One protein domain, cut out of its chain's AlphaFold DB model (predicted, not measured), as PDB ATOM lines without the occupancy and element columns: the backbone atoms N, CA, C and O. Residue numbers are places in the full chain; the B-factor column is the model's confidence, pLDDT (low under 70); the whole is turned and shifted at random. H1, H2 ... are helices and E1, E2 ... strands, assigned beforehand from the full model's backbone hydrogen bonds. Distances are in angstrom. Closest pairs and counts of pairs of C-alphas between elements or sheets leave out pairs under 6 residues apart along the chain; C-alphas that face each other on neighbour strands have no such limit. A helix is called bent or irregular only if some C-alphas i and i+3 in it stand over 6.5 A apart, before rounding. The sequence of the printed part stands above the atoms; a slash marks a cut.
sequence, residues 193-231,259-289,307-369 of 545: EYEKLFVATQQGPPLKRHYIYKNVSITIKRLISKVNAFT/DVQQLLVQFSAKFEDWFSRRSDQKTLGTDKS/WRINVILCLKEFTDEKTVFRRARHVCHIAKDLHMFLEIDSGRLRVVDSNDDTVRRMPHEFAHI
ATOM      1  N   GLU A 193      95.461  26.232  38.472       79.00
ATOM      2  CA  GLU A 193      94.143  25.828  38.983       79.00
ATOM      3  C   GLU A 193      94.146  24.359  39.435       79.00
ATOM      4  O   GLU A 193      93.436  24.009  40.378       79.00
ATOM      5  N   TYR A 194      94.967  23.502  38.817       77.00
ATOM      6  CA  TYR A 194      95.065  22.088  39.183       77.00
ATOM      7  C   TYR A 194      95.776  21.951  40.529       77.00
ATOM      8  O   TYR A 194      95.274  21.266  41.417       77.00
ATOM      9  N   GLU A 195      96.888  22.666  40.714       71.19
ATOM     10  CA  GLU A 195      97.622  22.673  41.986       71.19
ATOM     11  C   GLU A 195      96.764  23.187  43.149       71.19
ATOM     12  O   GLU A 195      96.721  22.565  44.213       71.19
ATOM     13  N   LYS A 196      95.994  24.263  42.934       74.12
ATOM     14  CA  LYS A 196      95.046  24.778  43.938       74.12
ATOM     15  C   LYS A 196      93.986  23.742  44.314       74.12
ATOM     16  O   LYS A 196      93.695  23.564  45.496       74.12
ATOM     17  N   LEU A 197      93.438  23.035  43.324       70.38
ATOM     18  CA  LEU A 197      92.469  21.966  43.553       70.38
ATOM     19  C   LEU A 197      93.087  20.827  44.377       70.38
ATOM     20  O   LEU A 197      92.448  20.325  45.299       70.38
ATOM     21  N   PHE A 198      94.341  20.452  44.100       66.69
ATOM     22  CA  PHE A 198      95.025  19.398  44.850       66.69
ATOM     23  C   PHE A 198      95.255  19.777  46.309       66.69
ATOM     24  O   PHE A 198      95.032  18.935  47.178       66.69
ATOM     25  N   VAL A 199      95.631  21.026  46.590       64.75
ATOM     26  CA  VAL A 199      95.747  21.533  47.968       64.75
ATOM     27  C   VAL A 199      94.384  21.513  48.670       64.75
ATOM     28  O   VAL A 199      94.285  21.019  49.790       64.75
ATOM     29  N   ALA A 200      93.315  21.947  47.998       60.44
ATOM     30  CA  ALA A 200      91.966  21.942  48.567       60.44
ATOM     31  C   ALA A 200      91.445  20.521  48.877       60.44
ATOM     32  O   ALA A 200      90.777  20.308  49.886       60.44
ATOM     33  N   THR A 201      91.793  19.520  48.059       58.28
ATOM     34  CA  THR A 201      91.376  18.119  48.277       58.28
ATOM     35  C   THR A 201      92.110  17.394  49.411       58.28
ATOM     36  O   THR A 201      91.691  16.304  49.796       58.28
ATOM     37  N   GLN A 202      93.173  17.977  49.982       54.19
ATOM     38  CA  GLN A 202      93.916  17.382  51.105       54.19
ATOM     39  C   GLN A 202      93.188  17.475  52.456       54.19
ATOM     40  O   GLN A 202      93.661  16.907  53.434       54.19
ATOM     41  N   GLN A 203      92.031  18.143  52.519       49.91
ATOM     42  CA  GLN A 203      91.195  18.204  53.725       49.91
ATOM     43  C   GLN A 203      90.312  16.947  53.929       49.91
ATOM     44  O   GLN A 203      89.606  16.853  54.929       49.91
ATOM     45  N   GLY A 204      90.354  15.969  53.009       49.16
ATOM     46  CA  GLY A 204      89.729  14.639  53.130       49.16
ATOM     47  C   GLY A 204      90.759  13.496  53.222       49.16
ATOM     48  O   GLY A 204      91.957  13.768  53.313       49.16
ATOM     49  N   PRO A 205      90.351  12.204  53.188       47.69
ATOM     50  CA  PRO A 205      91.308  11.097  53.185       47.69
ATOM     51  C   PRO A 205      92.290  11.263  52.009       47.69
ATOM     52  O   PRO A 205      91.851  11.510  50.882       47.69
ATOM     53  N   PRO A 206      93.613  11.172  52.244       53.19
ATOM     54  CA  PRO A 206      94.605  11.664  51.301       53.19
ATOM     55  C   PRO A 206      94.660  10.776  50.058       53.19
ATOM     56  O   PRO A 206      95.303   9.723  50.045       53.19
ATOM     57  N   LEU A 207      94.029  11.218  48.970       59.31
ATOM     58  CA  LEU A 207      94.347  10.675  47.655       59.31
ATOM     59  C   LEU A 207      95.758  11.099  47.296       59.31
ATOM     60  O   LEU A 207      96.091  12.282  47.210       59.31
ATOM     61  N   LYS A 208      96.613  10.103  47.089       67.75
ATOM     62  CA  LYS A 208      98.005  10.341  46.731       67.75
ATOM     63  C   LYS A 208      98.056  11.039  45.369       67.75
ATOM     64  O   LYS A 208      97.472  10.542  44.406       67.75
ATOM     65  N   ARG A 209      98.788  12.156  45.268       69.25
ATOM     66  CA  ARG A 209      98.907  12.975  44.039       69.25
ATOM     67  C   ARG A 209      99.207  12.141  42.787       69.25
ATOM     68  O   ARG A 209      98.573  12.338  41.755       69.25
ATOM     69  N   HIS A 210     100.081  11.138  42.900       69.50
ATOM     70  CA  HIS A 210     100.419  10.244  41.787       69.50
ATOM     71  C   HIS A 210      99.206   9.501  41.204       69.50
ATOM     72  O   HIS A 210      99.139   9.287  39.994       69.50
ATOM     73  N   TYR A 211      98.222   9.128  42.032       70.44
ATOM     74  CA  TYR A 211      97.018   8.437  41.571       70.44
ATOM     75  C   TYR A 211      96.172   9.366  40.703       70.44
ATOM     76  O   TYR A 211      95.697   8.971  39.638       70.44
ATOM     77  N   ILE A 212      96.033  10.624  41.115       73.38
ATOM     78  CA  ILE A 212      95.288  11.616  40.348       73.38
ATOM     79  C   ILE A 212      96.011  11.916  39.031       73.38
ATOM     80  O   ILE A 212      95.387  11.872  37.971       73.38
ATOM     81  N   TYR A 213      97.333  12.115  39.064       76.75
ATOM     82  CA  TYR A 213      98.119  12.420  37.861       76.75
ATOM     83  C   TYR A 213      98.038  11.285  36.841       76.75
ATOM     84  O   TYR A 213      97.797  11.512  35.651       76.75
ATOM     85  N   LYS A 214      98.115  10.042  37.325       74.81
ATOM     86  CA  LYS A 214      97.912   8.852  36.502       74.81
ATOM     87  C   LYS A 214      96.538   8.845  35.836       74.81
ATOM     88  O   LYS A 214      96.452   8.622  34.627       74.81
ATOM     89  N   ASN A 215      95.473   9.121  36.583       75.62
ATOM     90  CA  ASN A 215      94.115   9.120  36.040       75.62
ATOM     91  C   ASN A 215      93.863  10.271  35.056       75.62
ATOM     92  O   ASN A 215      93.239  10.050  34.015       75.62
ATOM     93  N   VAL A 216      94.400  11.468  35.306       78.50
ATOM     94  CA  VAL A 216      94.334  12.594  34.354       78.50
ATOM     95  C   VAL A 216      95.074  12.238  33.057       78.50
ATOM     96  O   VAL A 216      94.517  12.374  31.965       78.50
ATOM     97  N   SER A 217      96.282  11.676  33.165       74.00
ATOM     98  CA  SER A 217      97.085  11.210  32.023       74.00
ATOM     99  C   SER A 217      96.353  10.151  31.185       74.00
ATOM    100  O   SER A 217      96.352  10.217  29.953       74.00
ATOM    101  N   ILE A 218      95.679   9.192  31.833       69.44
ATOM    102  CA  ILE A 218      94.855   8.170  31.163       69.44
ATOM    103  C   ILE A 218      93.631   8.799  30.485       69.44
ATOM    104  O   ILE A 218      93.307   8.453  29.344       69.44
ATOM    105  N   THR A 219      92.956   9.723  31.167       74.12
ATOM    106  CA  THR A 219      91.758  10.414  30.668       74.12
ATOM    107  C   THR A 219      92.059  11.150  29.366       74.12
ATOM    108  O   THR A 219      91.335  10.991  28.380       74.12
ATOM    109  N   ILE A 220      93.176  11.874  29.334       72.38
ATOM    110  CA  ILE A 220      93.627  12.648  28.175       72.38
ATOM    111  C   ILE A 220      94.115  11.742  27.051       72.38
ATOM    112  O   ILE A 220      93.707  11.950  25.911       72.38
ATOM    113  N   LYS A 221      94.864  10.667  27.352       65.69
ATOM    114  CA  LYS A 221      95.227   9.641  26.352       65.69
ATOM    115  C   LYS A 221      94.011   9.127  25.583       65.69
ATOM    116  O   LYS A 221      94.065   8.931  24.376       65.69
ATOM    117  N   ARG A 222      92.890   8.940  26.278       64.81
ATOM    118  CA  ARG A 222      91.635   8.472  25.677       64.81
ATOM    119  C   ARG A 222      90.830   9.574  24.976       64.81
ATOM    120  O   ARG A 222      89.783   9.267  24.404       64.81
ATOM    121  N   LEU A 223      91.241  10.839  25.070       63.97
ATOM    122  CA  LEU A 223      90.676  11.979  24.337       63.97
ATOM    123  C   LEU A 223      91.458  12.293  23.050       63.97
ATOM    124  O   LEU A 223      90.937  13.037  22.228       63.97
ATOM    125  N   ILE A 224      92.647  11.703  22.842       54.94
ATOM    126  CA  ILE A 224      93.595  12.052  21.762       54.94
ATOM    127  C   ILE A 224      92.967  12.057  20.357       54.94
ATOM    128  O   ILE A 224      93.324  12.903  19.548       54.94
ATOM    129  N   SER A 225      91.988  11.197  20.053       52.59
ATOM    130  CA  SER A 225      91.321  11.216  18.737       52.59
ATOM    131  C   SER A 225      90.449  12.456  18.479       52.59
ATOM    132  O   SER A 225      90.061  12.691  17.335       52.59
ATOM    133  N   LYS A 226      90.131  13.230  19.527       55.66
ATOM    134  CA  LYS A 226      89.307  14.456  19.502       55.66
ATOM    135  C   LYS A 226      90.104  15.729  19.795       55.66
ATOM    136  O   LYS A 226      89.611  16.825  19.547       55.66
ATOM    137  N   VAL A 227      91.302  15.574  20.350       56.06
ATOM    138  CA  VAL A 227      92.273  16.644  20.591       56.06
ATOM    139  C   VAL A 227      92.917  16.971  19.237       56.06
ATOM    140  O   VAL A 227      93.291  16.057  18.505       56.06
ATOM    141  N   ASN A 228      92.998  18.256  18.875       68.88
ATOM    142  CA  ASN A 228      93.442  18.766  17.552       68.88
ATOM    143  C   ASN A 228      92.404  18.689  16.419       68.88
ATOM    144  O   ASN A 228      92.753  18.766  15.248       68.88
ATOM    145  N   ALA A 229      91.115  18.609  16.743       67.44
ATOM    146  CA  ALA A 229      90.050  18.576  15.734       67.44
ATOM    147  C   ALA A 229      89.885  19.888  14.927       67.44
ATOM    148  O   ALA A 229      89.146  19.920  13.941       67.44
ATOM    149  N   PHE A 230      90.559  20.969  15.329       74.69
ATOM    150  CA  PHE A 230      90.521  22.266  14.657       74.69
ATOM    151  C   PHE A 230      91.751  22.500  13.772       74.69
ATOM    152  O   PHE A 230      92.867  22.108  14.098       74.69
ATOM    153  N   THR A 231      91.537  23.215  12.669       75.69
ATOM    154  CA  THR A 231      92.595  23.703  11.776       75.69
ATOM    155  C   THR A 231      93.346  24.860  12.422       75.69
ATOM    156  O   THR A 231      92.721  25.852  12.796       75.69
ATOM    157  N   ASP A 259      87.583  31.391  21.834       83.38
ATOM    158  CA  ASP A 259      86.923  31.909  23.024       83.38
ATOM    159  C   ASP A 259      86.228  30.744  23.743       83.38
ATOM    160  O   ASP A 259      85.168  30.257  23.336       83.38
ATOM    161  N   VAL A 260      86.877  30.256  24.803       86.56
ATOM    162  CA  VAL A 260      86.376  29.161  25.641       86.56
ATOM    163  C   VAL A 260      85.005  29.510  26.211       86.56
ATOM    164  O   VAL A 260      84.128  28.649  26.225       86.56
ATOM    165  N   GLN A 261      84.787  30.760  26.630       89.50
ATOM    166  CA  GLN A 261      83.507  31.168  27.196       89.50
ATOM    167  C   GLN A 261      82.412  31.099  26.137       89.50
ATOM    168  O   GLN A 261      81.345  30.532  26.381       89.50
ATOM    169  N   GLN A 262      82.689  31.604  24.936       89.19
ATOM    170  CA  GLN A 262      81.749  31.519  23.825       89.19
ATOM    171  C   GLN A 262      81.418  30.061  23.468       89.19
ATOM    172  O   GLN A 262      80.246  29.736  23.270       89.19
ATOM    173  N   LEU A 263      82.418  29.171  23.425       87.12
ATOM    174  CA  LEU A 263      82.211  27.742  23.158       87.12
ATOM    175  C   LEU A 263      81.334  27.077  24.225       87.12
ATOM    176  O   LEU A 263      80.431  26.311  23.881       87.12
ATOM    177  N   LEU A 264      81.567  27.386  25.502       91.62
ATOM    178  CA  LEU A 264      80.760  26.869  26.608       91.62
ATOM    179  C   LEU A 264      79.310  27.364  26.525       91.62
ATOM    180  O   LEU A 264      78.390  26.562  26.674       91.62
ATOM    181  N   VAL A 265      79.094  28.652  26.235       93.00
ATOM    182  CA  VAL A 265      77.748  29.236  26.093       93.00
ATOM    183  C   VAL A 265      77.009  28.609  24.909       93.00
ATOM    184  O   VAL A 265      75.863  28.184  25.048       93.00
ATOM    185  N   GLN A 266      77.669  28.489  23.752       91.25
ATOM    186  CA  GLN A 266      77.085  27.869  22.558       91.25
ATOM    187  C   GLN A 266      76.723  26.400  22.792       91.25
ATOM    188  O   GLN A 266      75.638  25.960  22.406       91.25
ATOM    189  N   PHE A 267      77.621  25.638  23.424       91.81
ATOM    190  CA  PHE A 267      77.344  24.252  23.779       91.81
ATOM    191  C   PHE A 267      76.159  24.158  24.742       91.81
ATOM    192  O   PHE A 267      75.238  23.382  24.482       91.81
ATOM    193  N   SER A 268      76.165  24.956  25.814       93.81
ATOM    194  CA  SER A 268      75.116  24.932  26.833       93.81
ATOM    195  C   SER A 268      73.751  25.244  26.229       93.81
ATOM    196  O   SER A 268      72.825  24.468  26.429       93.81
ATOM    197  N   ALA A 269      73.640  26.304  25.421       92.44
ATOM    198  CA  ALA A 269      72.390  26.671  24.755       92.44
ATOM    199  C   ALA A 269      71.892  25.567  23.806       92.44
ATOM    200  O   ALA A 269      70.709  25.227  23.798       92.44
ATOM    201  N   LYS A 270      72.798  24.954  23.032       91.06
ATOM    202  CA  LYS A 270      72.451  23.848  22.128       91.06
ATOM    203  C   LYS A 270      71.978  22.611  22.893       91.06
ATOM    204  O   LYS A 270      71.041  21.939  22.463       91.06
ATOM    205  N   PHE A 271      72.653  22.277  23.990       90.69
ATOM    206  CA  PHE A 271      72.271  21.144  24.822       90.69
ATOM    207  C   PHE A 271      70.941  21.401  25.528       90.69
ATOM    208  O   PHE A 271      70.108  20.507  25.573       90.69
ATOM    209  N   GLU A 272      70.719  22.614  26.028       91.69
ATOM    210  CA  GLU A 272      69.483  23.022  26.693       91.69
ATOM    211  C   GLU A 272      68.271  22.968  25.754       91.69
ATOM    212  O   GLU A 272      67.247  22.385  26.107       91.69
ATOM    213  N   ASP A 273      68.395  23.481  24.528       90.81
ATOM    214  CA  ASP A 273      67.345  23.373  23.507       90.81
ATOM    215  C   ASP A 273      67.016  21.907  23.183       90.81
ATOM    216  O   ASP A 273      65.853  21.510  23.126       90.81
ATOM    217  N   TRP A 274      68.036  21.059  23.050       89.75
ATOM    218  CA  TRP A 274      67.825  19.627  22.856       89.75
ATOM    219  C   TRP A 274      67.179  18.957  24.075       89.75
ATOM    220  O   TRP A 274      66.262  18.147  23.932       89.75
ATOM    221  N   PHE A 275      67.649  19.288  25.277       87.94
ATOM    222  CA  PHE A 275      67.230  18.674  26.532       87.94
ATOM    223  C   PHE A 275      65.790  19.055  26.888       87.94
ATOM    224  O   PHE A 275      65.000  18.182  27.250       87.94
ATOM    225  N   SER A 276      65.420  20.325  26.700       87.94
ATOM    226  CA  SER A 276      64.082  20.868  26.979       87.94
ATOM    227  C   SER A 276      62.969  20.226  26.139       87.94
ATOM    228  O   SER A 276      61.828  20.133  26.587       87.94
ATOM    229  N   ARG A 277      63.295  19.704  24.952       86.88
ATOM    230  CA  ARG A 277      62.344  19.010  24.064       86.88
ATOM    231  C   ARG A 277      62.066  17.564  24.470       86.88
ATOM    232  O   ARG A 277      61.250  16.894  23.839       86.88
ATOM    233  N   ARG A 278      62.751  17.048  25.492       82.62
ATOM    234  CA  ARG A 278      62.605  15.659  25.934       82.62
ATOM    235  C   ARG A 278      61.597  15.519  27.067       82.62
ATOM    236  O   ARG A 278      61.525  16.361  27.951       82.62
ATOM    237  N   SER A 279      60.876  14.403  27.088       77.69
ATOM    238  CA  SER A 279      59.945  14.048  28.169       77.69
ATOM    239  C   SER A 279      60.622  13.342  29.353       77.69
ATOM    240  O   SER A 279      60.074  13.320  30.451       77.69
ATOM    241  N   ASP A 280      61.829  12.799  29.167       75.31
ATOM    242  CA  ASP A 280      62.573  12.006  30.157       75.31
ATOM    243  C   ASP A 280      63.655  12.801  30.915       75.31
ATOM    244  O   ASP A 280      64.520  12.205  31.557       75.31
ATOM    245  N   GLN A 281      63.607  14.138  30.894       75.00
ATOM    246  CA  GLN A 281      64.632  15.038  31.459       75.00
ATOM    247  C   GLN A 281      65.071  14.682  32.890       75.00
ATOM    248  O   GLN A 281      66.260  14.689  33.212       75.00
ATOM    249  N   LYS A 282      64.120  14.337  33.766       71.12
ATOM    250  CA  LYS A 282      64.396  14.035  35.184       71.12
ATOM    251  C   LYS A 282      65.170  12.733  35.392       71.12
ATOM    252  O   LYS A 282      65.813  12.560  36.423       71.12
ATOM    253  N   THR A 283      65.105  11.816  34.434       66.25
ATOM    254  CA  THR A 283      65.718  10.486  34.528       66.25
ATOM    255  C   THR A 283      66.869  10.299  33.552       66.25
ATOM    256  O   THR A 283      67.724   9.454  33.784       66.25
ATOM    257  N   LEU A 284      66.915  11.064  32.460       68.75
ATOM    258  CA  LEU A 284      67.857  10.860  31.370       68.75
ATOM    259  C   LEU A 284      69.309  10.969  31.839       68.75
ATOM    260  O   LEU A 284      69.770  12.026  32.274       68.75
ATOM    261  N   GLY A 285      70.043   9.869  31.663       64.19
ATOM    262  CA  GLY A 285      71.473   9.829  31.924       64.19
ATOM    263  C   GLY A 285      71.829   9.920  33.404       64.19
ATOM    264  O   GLY A 285      72.960  10.279  33.704       64.19
ATOM    265  N   THR A 286      70.893   9.629  34.304       71.06
ATOM    266  CA  THR A 286      71.130   9.560  35.750       71.06
ATOM    267  C   THR A 286      71.128   8.107  36.227       71.06
ATOM    268  O   THR A 286      70.700   7.209  35.487       71.06
ATOM    269  N   ASP A 287      71.539   7.842  37.472       63.97
ATOM    270  CA  ASP A 287      71.511   6.473  38.015       63.97
ATOM    271  C   ASP A 287      70.087   5.891  38.044       63.97
ATOM    272  O   ASP A 287      69.904   4.674  37.959       63.97
ATOM    273  N   LYS A 288      69.059   6.749  38.113       63.88
ATOM    274  CA  LYS A 288      67.649   6.340  38.014       63.88
ATOM    275  C   LYS A 288      67.296   5.766  36.635       63.88
ATOM    276  O   LYS A 288      66.522   4.808  36.569       63.88
ATOM    277  N   SER A 289      67.873   6.280  35.540       59.75
ATOM    278  CA  SER A 289      67.684   5.665  34.210       59.75
ATOM    279  C   SER A 289      68.340   4.298  34.078       59.75
ATOM    280  O   SER A 289      67.807   3.435  33.390       59.75
ATOM    281  N   TRP A 307      78.894   4.171  32.589       52.69
ATOM    282  CA  TRP A 307      78.260   5.277  31.865       52.69
ATOM    283  C   TRP A 307      78.834   6.652  32.242       52.69
ATOM    284  O   TRP A 307      78.737   7.583  31.440       52.69
ATOM    285  N   ARG A 308      79.473   6.780  33.415       59.38
ATOM    286  CA  ARG A 308      79.986   8.051  33.952       59.38
ATOM    287  C   ARG A 308      81.295   8.514  33.306       59.38
ATOM    288  O   ARG A 308      81.849   9.516  33.730       59.38
ATOM    289  N   ILE A 309      81.809   7.829  32.279       67.56
ATOM    290  CA  ILE A 309      83.081   8.218  31.648       67.56
ATOM    291  C   ILE A 309      82.955   9.581  30.966       67.56
ATOM    292  O   ILE A 309      83.752  10.456  31.267       67.56
ATOM    293  N   ASN A 310      81.980   9.778  30.075       77.19
ATOM    294  CA  ASN A 310      81.705  11.084  29.465       77.19
ATOM    295  C   ASN A 310      80.379  11.604  30.014       77.19
ATOM    296  O   ASN A 310      79.346  10.940  29.881       77.19
ATOM    297  N   VAL A 311      80.409  12.790  30.607       84.12
ATOM    298  CA  VAL A 311      79.280  13.351  31.349       84.12
ATOM    299  C   VAL A 311      79.009  14.799  30.967       84.12
ATOM    300  O   VAL A 311      79.865  15.495  30.424       84.12
ATOM    301  N   ILE A 312      77.798  15.240  31.271       88.81
ATOM    302  CA  ILE A 312      77.415  16.639  31.348       88.81
ATOM    303  C   ILE A 312      77.374  17.015  32.825       88.81
ATOM    304  O   ILE A 312      76.649  16.395  33.606       88.81
ATOM    305  N   LEU A 313      78.162  18.015  33.197       92.25
ATOM    306  CA  LEU A 313      78.114  18.643  34.507       92.25
ATOM    307  C   LEU A 313      77.043  19.735  34.497       92.25
ATOM    308  O   LEU A 313      76.993  20.540  33.564       92.25
ATOM    309  N   CYS A 314      76.215  19.739  35.538       91.88
ATOM    310  CA  CYS A 314      75.087  20.647  35.736       91.88
ATOM    311  C   CYS A 314      75.237  21.307  37.117       91.88
ATOM    312  O   CYS A 314      74.602  20.903  38.089       91.88
ATOM    313  N   LEU A 315      76.164  22.257  37.245       90.94
ATOM    314  CA  LEU A 315      76.479  22.889  38.529       90.94
ATOM    315  C   LEU A 315      75.789  24.249  38.640       90.94
ATOM    316  O   LEU A 315      75.698  24.982  37.659       90.94
ATOM    317  N   LYS A 316      75.340  24.615  39.848       87.06
ATOM    318  CA  LYS A 316      74.644  25.894  40.088       87.06
ATOM    319  C   LYS A 316      75.477  27.097  39.643       87.06
ATOM    320  O   LYS A 316      74.951  27.966  38.960       87.06
ATOM    321  N   GLU A 317      76.773  27.071  39.944       88.00
ATOM    322  CA  GLU A 317      77.772  28.078  39.551       88.00
ATOM    323  C   GLU A 317      77.847  28.323  38.034       88.00
ATOM    324  O   GLU A 317      78.227  29.401  37.593       88.00
ATOM    325  N   PHE A 318      77.440  27.360  37.205       91.50
ATOM    326  CA  PHE A 318      77.442  27.550  35.757       91.50
ATOM    327  C   PHE A 318      76.298  28.436  35.263       91.50
ATOM    328  O   PHE A 318      76.373  28.975  34.155       91.50
ATOM    329  N   THR A 319      75.245  28.581  36.067       86.75
ATOM    330  CA  THR A 319      74.064  29.382  35.734       86.75
ATOM    331  C   THR A 319      74.429  30.855  35.623       86.75
ATOM    332  O   THR A 319      74.069  31.498  34.639       86.75
ATOM    333  N   ASP A 320      75.230  31.353  36.568       84.25
ATOM    334  CA  ASP A 320      75.678  32.749  36.607       84.25
ATOM    335  C   ASP A 320      76.533  33.096  35.378       84.25
ATOM    336  O   ASP A 320      76.461  34.195  34.829       84.25
ATOM    337  N   GLU A 321      77.281  32.114  34.872       84.44
ATOM    338  CA  GLU A 321      78.114  32.233  33.674       84.44
ATOM    339  C   GLU A 321      77.342  31.987  32.358       84.44
ATOM    340  O   GLU A 321      77.943  32.034  31.284       84.44
ATOM    341  N   LYS A 322      76.028  31.710  32.408       86.38
ATOM    342  CA  LYS A 322      75.194  31.291  31.257       86.38
ATOM    343  C   LYS A 322      75.703  30.019  30.552       86.38
ATOM    344  O   LYS A 322      75.574  29.868  29.340       86.38
ATOM    345  N   THR A 323      76.296  29.097  31.308       90.00
ATOM    346  CA  THR A 323      76.937  27.863  30.805       90.00
ATOM    347  C   THR A 323      76.445  26.615  31.539       90.00
ATOM    348  O   THR A 323      77.227  25.705  31.808       90.00
ATOM    349  N   VAL A 324      75.149  26.599  31.876       89.50
ATOM    350  CA  VAL A 324      74.429  25.608  32.704       89.50
ATOM    351  C   VAL A 324      74.888  24.163  32.485       89.50
ATOM    352  O   VAL A 324      75.006  23.402  33.446       89.50
ATOM    353  N   PHE A 325      75.183  23.791  31.239       92.50
ATOM    354  CA  PHE A 325      75.675  22.470  30.873       92.50
ATOM    355  C   PHE A 325      77.113  22.537  30.364       92.50
ATOM    356  O   PHE A 325      77.402  23.219  29.379       92.50
ATOM    357  N   ARG A 326      78.011  21.748  30.966       93.06
ATOM    358  CA  ARG A 326      79.402  21.611  30.499       93.06
ATOM    359  C   ARG A 326      79.789  20.168  30.263       93.06
ATOM    360  O   ARG A 326      79.453  19.284  31.048       93.06
ATOM    361  N   ARG A 327      80.546  19.919  29.199       89.75
ATOM    362  CA  ARG A 327      81.061  18.584  28.898       89.75
ATOM    363  C   ARG A 327      82.267  18.274  29.760       89.75
ATOM    364  O   ARG A 327      83.230  19.041  29.797       89.75
ATOM    365  N   ALA A 328      82.254  17.105  30.380       89.81
ATOM    366  CA  ALA A 328      83.384  16.636  31.152       89.81
ATOM    367  C   ALA A 328      83.615  15.136  30.996       89.81
ATOM    368  O   ALA A 328      82.778  14.382  30.488       89.81
ATOM    369  N   ARG A 329      84.789  14.709  31.446       85.19
ATOM    370  CA  ARG A 329      85.189  13.313  31.499       85.19
ATOM    371  C   ARG A 329      85.563  12.940  32.924       85.19
ATOM    372  O   ARG A 329      86.305  13.674  33.571       85.19
ATOM    373  N   HIS A 330      85.049  11.821  33.418       81.25
ATOM    374  CA  HIS A 330      85.401  11.317  34.742       81.25
ATOM    375  C   HIS A 330      86.873  10.913  34.786       81.25
ATOM    376  O   HIS A 330      87.364  10.233  33.882       81.25
ATOM    377  N   VAL A 331      87.560  11.382  35.825       78.88
ATOM    378  CA  VAL A 331      88.981  11.134  36.071       78.88
ATOM    379  C   VAL A 331      89.121  10.032  37.112       78.88
ATOM    380  O   VAL A 331      89.676   8.977  36.819       78.88
ATOM    381  N   CYS A 332      88.609  10.255  38.324       74.94
ATOM    382  CA  CYS A 332      88.658   9.267  39.395       74.94
ATOM    383  C   CYS A 332      87.576   9.502  40.455       74.94
ATOM    384  O   CYS A 332      86.962  10.569  40.540       74.94
ATOM    385  N   HIS A 333      87.310   8.468  41.244       76.25
ATOM    386  CA  HIS A 333      86.512   8.553  42.466       76.25
ATOM    387  C   HIS A 333      87.398   9.062  43.610       76.25
ATOM    388  O   HIS A 333      88.569   8.683  43.676       76.25
ATOM    389  N   ILE A 334      86.872   9.967  44.439       71.88
ATOM    390  CA  ILE A 334      87.603  10.570  45.565       71.88
ATOM    391  C   ILE A 334      87.084   9.990  46.884       71.88
ATOM    392  O   ILE A 334      87.839   9.450  47.686       71.88
ATOM    393  N   ALA A 335      85.779  10.103  47.099       68.50
ATOM    394  CA  ALA A 335      85.063   9.597  48.265       68.50
ATOM    395  C   ALA A 335      83.636   9.247  47.835       68.50
ATOM    396  O   ALA A 335      83.257   9.600  46.728       68.50
ATOM    397  N   LYS A 336      82.860   8.556  48.684       70.81
ATOM    398  CA  LYS A 336      81.526   7.977  48.399       70.81
ATOM    399  C   LYS A 336      80.824   8.522  47.142       70.81
ATOM    400  O   LYS A 336      80.796   7.812  46.142       70.81
ATOM    401  N   ASP A 337      80.368   9.770  47.184       74.38
ATOM    402  CA  ASP A 337      79.682  10.446  46.077       74.38
ATOM    403  C   ASP A 337      80.520  11.594  45.478       74.38
ATOM    404  O   ASP A 337      80.099  12.276  44.559       74.38
ATOM    405  N   LEU A 338      81.762  11.778  45.924       77.62
ATOM    406  CA  LEU A 338      82.670  12.823  45.466       77.62
ATOM    407  C   LEU A 338      83.576  12.310  44.337       77.62
ATOM    408  O   LEU A 338      84.355  11.368  44.513       77.62
ATOM    409  N   HIS A 339      83.515  12.950  43.172       82.31
ATOM    410  CA  HIS A 339      84.256  12.542  41.976       82.31
ATOM    411  C   HIS A 339      85.058  13.699  41.378       82.31
ATOM    412  O   HIS A 339      84.673  14.862  41.472       82.31
ATOM    413  N   MET A 340      86.157  13.362  40.701       82.62
ATOM    414  CA  MET A 340      86.928  14.307  39.899       82.62
ATOM    415  C   MET A 340      86.556  14.196  38.423       82.62
ATOM    416  O   MET A 340      86.522  13.096  37.860       82.62
ATOM    417  N   PHE A 341      86.352  15.341  37.784       87.06
ATOM    418  CA  PHE A 341      86.046  15.455  36.367       87.06
ATOM    419  C   PHE A 341      86.976  16.454  35.683       87.06
ATOM    420  O   PHE A 341      87.328  17.481  36.253       87.06
ATOM    421  N   LEU A 342      87.345  16.156  34.441       87.56
ATOM    422  CA  LEU A 342      88.029  17.065  33.531       87.56
ATOM    423  C   LEU A 342      86.999  17.664  32.575       87.56
ATOM    424  O   LEU A 342      86.471  16.946  31.723       87.56
ATOM    425  N   GLU A 343      86.728  18.960  32.688       91.56
ATOM    426  CA  GLU A 343      85.972  19.717  31.692       91.56
ATOM    427  C   GLU A 343      86.756  19.719  30.373       91.56
ATOM    428  O   GLU A 343      87.847  20.280  30.278       91.56
ATOM    429  N   ILE A 344      86.216  19.073  29.339       86.69
ATOM    430  CA  ILE A 344      86.957  18.852  28.088       86.69
ATOM    431  C   ILE A 344      86.960  20.081  27.172       86.69
ATOM    432  O   ILE A 344      87.732  20.113  26.224       86.69
ATOM    433  N   ASP A 345      86.125  21.082  27.453       88.19
ATOM    434  CA  ASP A 345      86.052  22.333  26.687       88.19
ATOM    435  C   ASP A 345      86.884  23.465  27.294       88.19
ATOM    436  O   ASP A 345      87.411  24.301  26.571       88.19
ATOM    437  N   SER A 346      87.045  23.474  28.617       88.31
ATOM    438  CA  SER A 346      87.815  24.494  29.338       88.31
ATOM    439  C   SER A 346      89.166  23.985  29.844       88.31
ATOM    440  O   SER A 346      90.005  24.778  30.271       88.31
ATOM    441  N   GLY A 347      89.384  22.664  29.835       86.94
ATOM    442  CA  GLY A 347      90.553  22.039  30.446       86.94
ATOM    443  C   GLY A 347      90.632  22.300  31.950       86.94
ATOM    444  O   GLY A 347      91.726  22.456  32.481       86.94
ATOM    445  N   ARG A 348      89.495  22.436  32.641       89.00
ATOM    446  CA  ARG A 348      89.445  22.601  34.101       89.00
ATOM    447  C   ARG A 348      89.214  21.266  34.792       89.00
ATOM    448  O   ARG A 348      88.426  20.452  34.319       89.00
ATOM    449  N   LEU A 349      89.864  21.058  35.934       87.12
ATOM    450  CA  LEU A 349      89.505  19.974  36.843       87.12
ATOM    451  C   LEU A 349      88.465  20.472  37.845       87.12
ATOM    452  O   LEU A 349      88.623  21.535  38.442       87.12
ATOM    453  N   ARG A 350      87.416  19.679  38.042       87.12
ATOM    454  CA  ARG A 350      86.351  19.931  39.013       87.12
ATOM    455  C   ARG A 350      86.219  18.740  39.939       87.12
ATOM    456  O   ARG A 350      86.211  17.594  39.489       87.12
ATOM    457  N   VAL A 351      86.068  19.025  41.223       86.50
ATOM    458  CA  VAL A 351      85.611  18.051  42.210       86.50
ATOM    459  C   VAL A 351      84.129  18.296  42.431       86.50
ATOM    460  O   VAL A 351      83.731  19.413  42.742       86.50
ATOM    461  N   VAL A 352      83.316  17.271  42.207       86.38
ATOM    462  CA  VAL A 352      81.858  17.384  42.178       86.38
ATOM    463  C   VAL A 352      81.253  16.271  43.014       86.38
ATOM    464  O   VAL A 352      81.611  15.103  42.847       86.38
ATOM    465  N   ASP A 353      80.320  16.640  43.888       86.25
ATOM    466  CA  ASP A 353      79.411  15.692  44.521       86.25
ATOM    467  C   ASP A 353      78.402  15.197  43.473       86.25
ATOM    468  O   ASP A 353      77.612  15.967  42.921       86.25
ATOM    469  N   SER A 354      78.515  13.926  43.114       83.50
ATOM    470  CA  SER A 354      77.868  13.281  41.983       83.50
ATOM    471  C   SER A 354      76.504  12.742  42.385       83.50
ATOM    472  O   SER A 354      76.389  11.665  42.963       83.50
ATOM    473  N   ASN A 355      75.460  13.430  41.947       82.94
ATOM    474  CA  ASN A 355      74.074  13.003  42.079       82.94
ATOM    475  C   ASN A 355      73.316  13.243  40.760       82.94
ATOM    476  O   ASN A 355      73.884  13.724  39.778       82.94
ATOM    477  N   ASP A 356      72.030  12.888  40.740       80.75
ATOM    478  CA  ASP A 356      71.178  12.984  39.546       80.75
ATOM    479  C   ASP A 356      71.015  14.423  39.015       80.75
ATOM    480  O   ASP A 356      70.655  14.611  37.848       80.75
ATOM    481  N   ASP A 357      71.268  15.430  39.856       84.00
ATOM    482  CA  ASP A 357      71.137  16.839  39.498       84.00
ATOM    483  C   ASP A 357      72.452  17.430  38.990       84.00
ATOM    484  O   ASP A 357      72.412  18.302  38.128       84.00
ATOM    485  N   THR A 358      73.603  16.943  39.467       87.88
ATOM    486  CA  THR A 358      74.926  17.511  39.157       87.88
ATOM    487  C   THR A 358      75.643  16.824  38.001       87.88
ATOM    488  O   THR A 358      76.413  17.477  37.290       87.88
ATOM    489  N   VAL A 359      75.414  15.525  37.792       85.75
ATOM    490  CA  VAL A 359      76.136  14.725  36.794       85.75
ATOM    491  C   VAL A 359      75.161  13.905  35.962       85.75
ATOM    492  O   VAL A 359      74.414  13.072  36.471       85.75
ATOM    493  N   ARG A 360      75.220  14.093  34.643       84.38
ATOM    494  CA  ARG A 360      74.384  13.374  33.675       84.38
ATOM    495  C   ARG A 360      75.237  12.688  32.627       84.38
ATOM    496  O   ARG A 360      76.310  13.163  32.274       84.38
ATOM    497  N   ARG A 361      74.766  11.579  32.071       78.19
ATOM    498  CA  ARG A 361      75.423  10.903  30.951       78.19
ATOM    499  C   ARG A 361      75.448  11.827  29.739       78.19
ATOM    500  O   ARG A 361      74.416  12.365  29.349       78.19
ATOM    501  N   MET A 362      76.602  11.932  29.088       79.38
ATOM    502  CA  MET A 362      76.706  12.647  27.820       79.38
ATOM    503  C   MET A 362      76.057  11.833  26.690       79.38
ATOM    504  O   MET A 362      76.486  10.696  26.442       79.38
ATOM    505  N   PRO A 363      75.051  12.377  25.976       73.25
ATOM    506  CA  PRO A 363      74.502  11.720  24.799       73.25
ATOM    507  C   PRO A 363      75.549  11.636  23.686       73.25
ATOM    508  O   PRO A 363      76.440  12.480  23.568       73.25
ATOM    509  N   HIS A 364      75.438  10.606  22.848       66.38
ATOM    510  CA  HIS A 364      76.454  10.298  21.842       66.38
ATOM    511  C   HIS A 364      76.665  11.441  20.835       66.38
ATOM    512  O   HIS A 364      77.802  11.746  20.490       66.38
ATOM    513  N   GLU A 365      75.596  12.132  20.431       66.06
ATOM    514  CA  GLU A 365      75.660  13.256  19.484       66.06
ATOM    515  C   GLU A 365      76.505  14.440  19.989       66.06
ATOM    516  O   GLU A 365      77.175  15.106  19.200       66.06
ATOM    517  N   PHE A 366      76.544  14.661  21.309       74.50
ATOM    518  CA  PHE A 366      77.331  15.722  21.945       74.50
ATOM    519  C   PHE A 366      78.751  15.275  22.294       74.50
ATOM    520  O   PHE A 366      79.665  16.103  22.379       74.50
ATOM    521  N   ALA A 367      78.968  13.966  22.442       70.56
ATOM    522  CA  ALA A 367      80.303  13.410  22.627       70.56
ATOM    523  C   ALA A 367      81.203  13.678  21.415       70.56
ATOM    524  O   ALA A 367      82.415  13.787  21.580       70.56
ATOM    525  N   HIS A 368      80.631  13.800  20.220       66.31
ATOM    526  CA  HIS A 368      81.366  14.026  18.971       66.31
ATOM    527  C   HIS A 368      81.766  15.473  18.716       66.31
ATOM    528  O   HIS A 368      82.504  15.732  17.773       66.31
ATOM    529  N   ILE A 369      81.286  16.429  19.511       73.75
ATOM    530  CA  ILE A 369      81.670  17.826  19.310       73.75
ATOM    531  C   ILE A 369      83.185  17.959  19.606       73.75
ATOM    532  O   ILE A 369      83.641  17.471  20.645       73.75
TER     533      ILE A 369
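This is residues 193 to 231, 259 to 289 and 307 to 369 of the 545 residues of an uncharacterized protein of Caenorhabditis brenneri (UniProt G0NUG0). A strongly twisted sheet of five antiparallel strands makes the core, with helices set round it: H1 is by the edge strand E4, H2 packs over E2 and E3, and H3, well away from H1 and H2, packs by the beginning of E2, with H2 and H3 on one face of the sheet. The long strand E2 bends by 75 degrees at residue 332 and pairs with E3 on one side, in a hairpin that E4 continues, and with E1 on the other, beyond which E5 makes the edge; the short helix H4 is in the loop from E1 to E2, and the short H5 is near E1 and H3. The printed part has 133 residues with five named helices and five named strands, in the order H1 H2 H3 E1 H4 E2 E3 E4 E5 H5, and the sheet runs E4 E3 E2 E1 E5. The class is mixed, helices and strands. The whole is compact, with a radius of gyration of the C-alphas of 14.9 A and spans of 43 by 40 by 27 A.

H1, residues 193 to 203, is on the sheet but only grazes it with residues 193 to 201; its closest approach to the edge strand E4, residues 348 to 353, is between the C-alphas of Tyr 194 and Leu 349, 6.4 A. H2, residues 209 to 221, is close to but not clearly touching H1, with the C-alphas of Phe 198 and Arg 209 7.5 A apart; they run opposite ways at a steep tilt of 42 degrees. H2 is on the sheet at a height of 9.3 A, over E2, residues 326 to 335, and only just over E3, residues 338 to 343, with 3 of its C-alphas falling on E3. On the local plane its line stands at 32 degrees to E2, only just slantwise to the strands; its closest C-alphas to E2 are those of Asn 215 and Val 331, 5.5 A apart. H3, residues 260 to 276, is also on the sheet, and the C-alphas of Ser 268 and Arg 326 in E2 are 6.5 A apart. H2 and H3 on one face of the sheet make two layers. E1, residues 310 to 313, is the antiparallel neighbour of E2, with N 313 and O 326 2.8 A apart. H4, residues 317 to 320, is not on the sheet and is apart from H3. E2, E3 and E4 are a meander, each strand the antiparallel neighbour of the one before, and E2 with E3 and E3 with E4 are hairpins. N 340 and O 332 are 2.9 A apart, and N 341 and O 350 are 2.8 A apart. E5, residues 359 to 361, is the other edge strand, antiparallel to E1, with N 312 and O 360 2.7 A apart. H5, residues 364 to 367, only grazes the sheet and is close to but not clearly touching H3; the C-alphas of Phe 271 and Phe 366 are 8.0 A apart. Each O i to N i+4 pair is within hydrogen-bond range in H2 and H3, and 6 of 7 are in H1; H4 and H5 are too short for such a pair, and their single O i to N i+3 pair is within range in H5 but not in H4.

H1 begins at C-alpha 193, (94.143, 25.828, 38.983), and measures 16.9 A; it is neither bent nor irregular, but only just, with C-alphas 200 and 203 6.4 A apart. H2 measures 18.4 A and H3 23.8 A. E2 measures 22.2 A, from C-alpha 326 at (79.402, 21.611, 30.499), and bends at residue 332. E3 measures 15.8 A and E4 16.0 A. H5 ends at C-alpha 367, (80.303, 13.410, 22.627).

The two C-alphas farthest apart, those of Pro 205 and Thr 231, are 43.3 A apart. Residues 232 to 258 are not printed, with 15.0 A between C-alphas 231 and 259, and neither are residues 290 to 306, with 10.8 A between C-alphas 289 and 307. The links printed whole are tight. Residues 277 to 289 hold no named element. The mean pLDDT of the printed part is 77.3; 36 residues are under 70, among them 198 to 210 and 221 to 229.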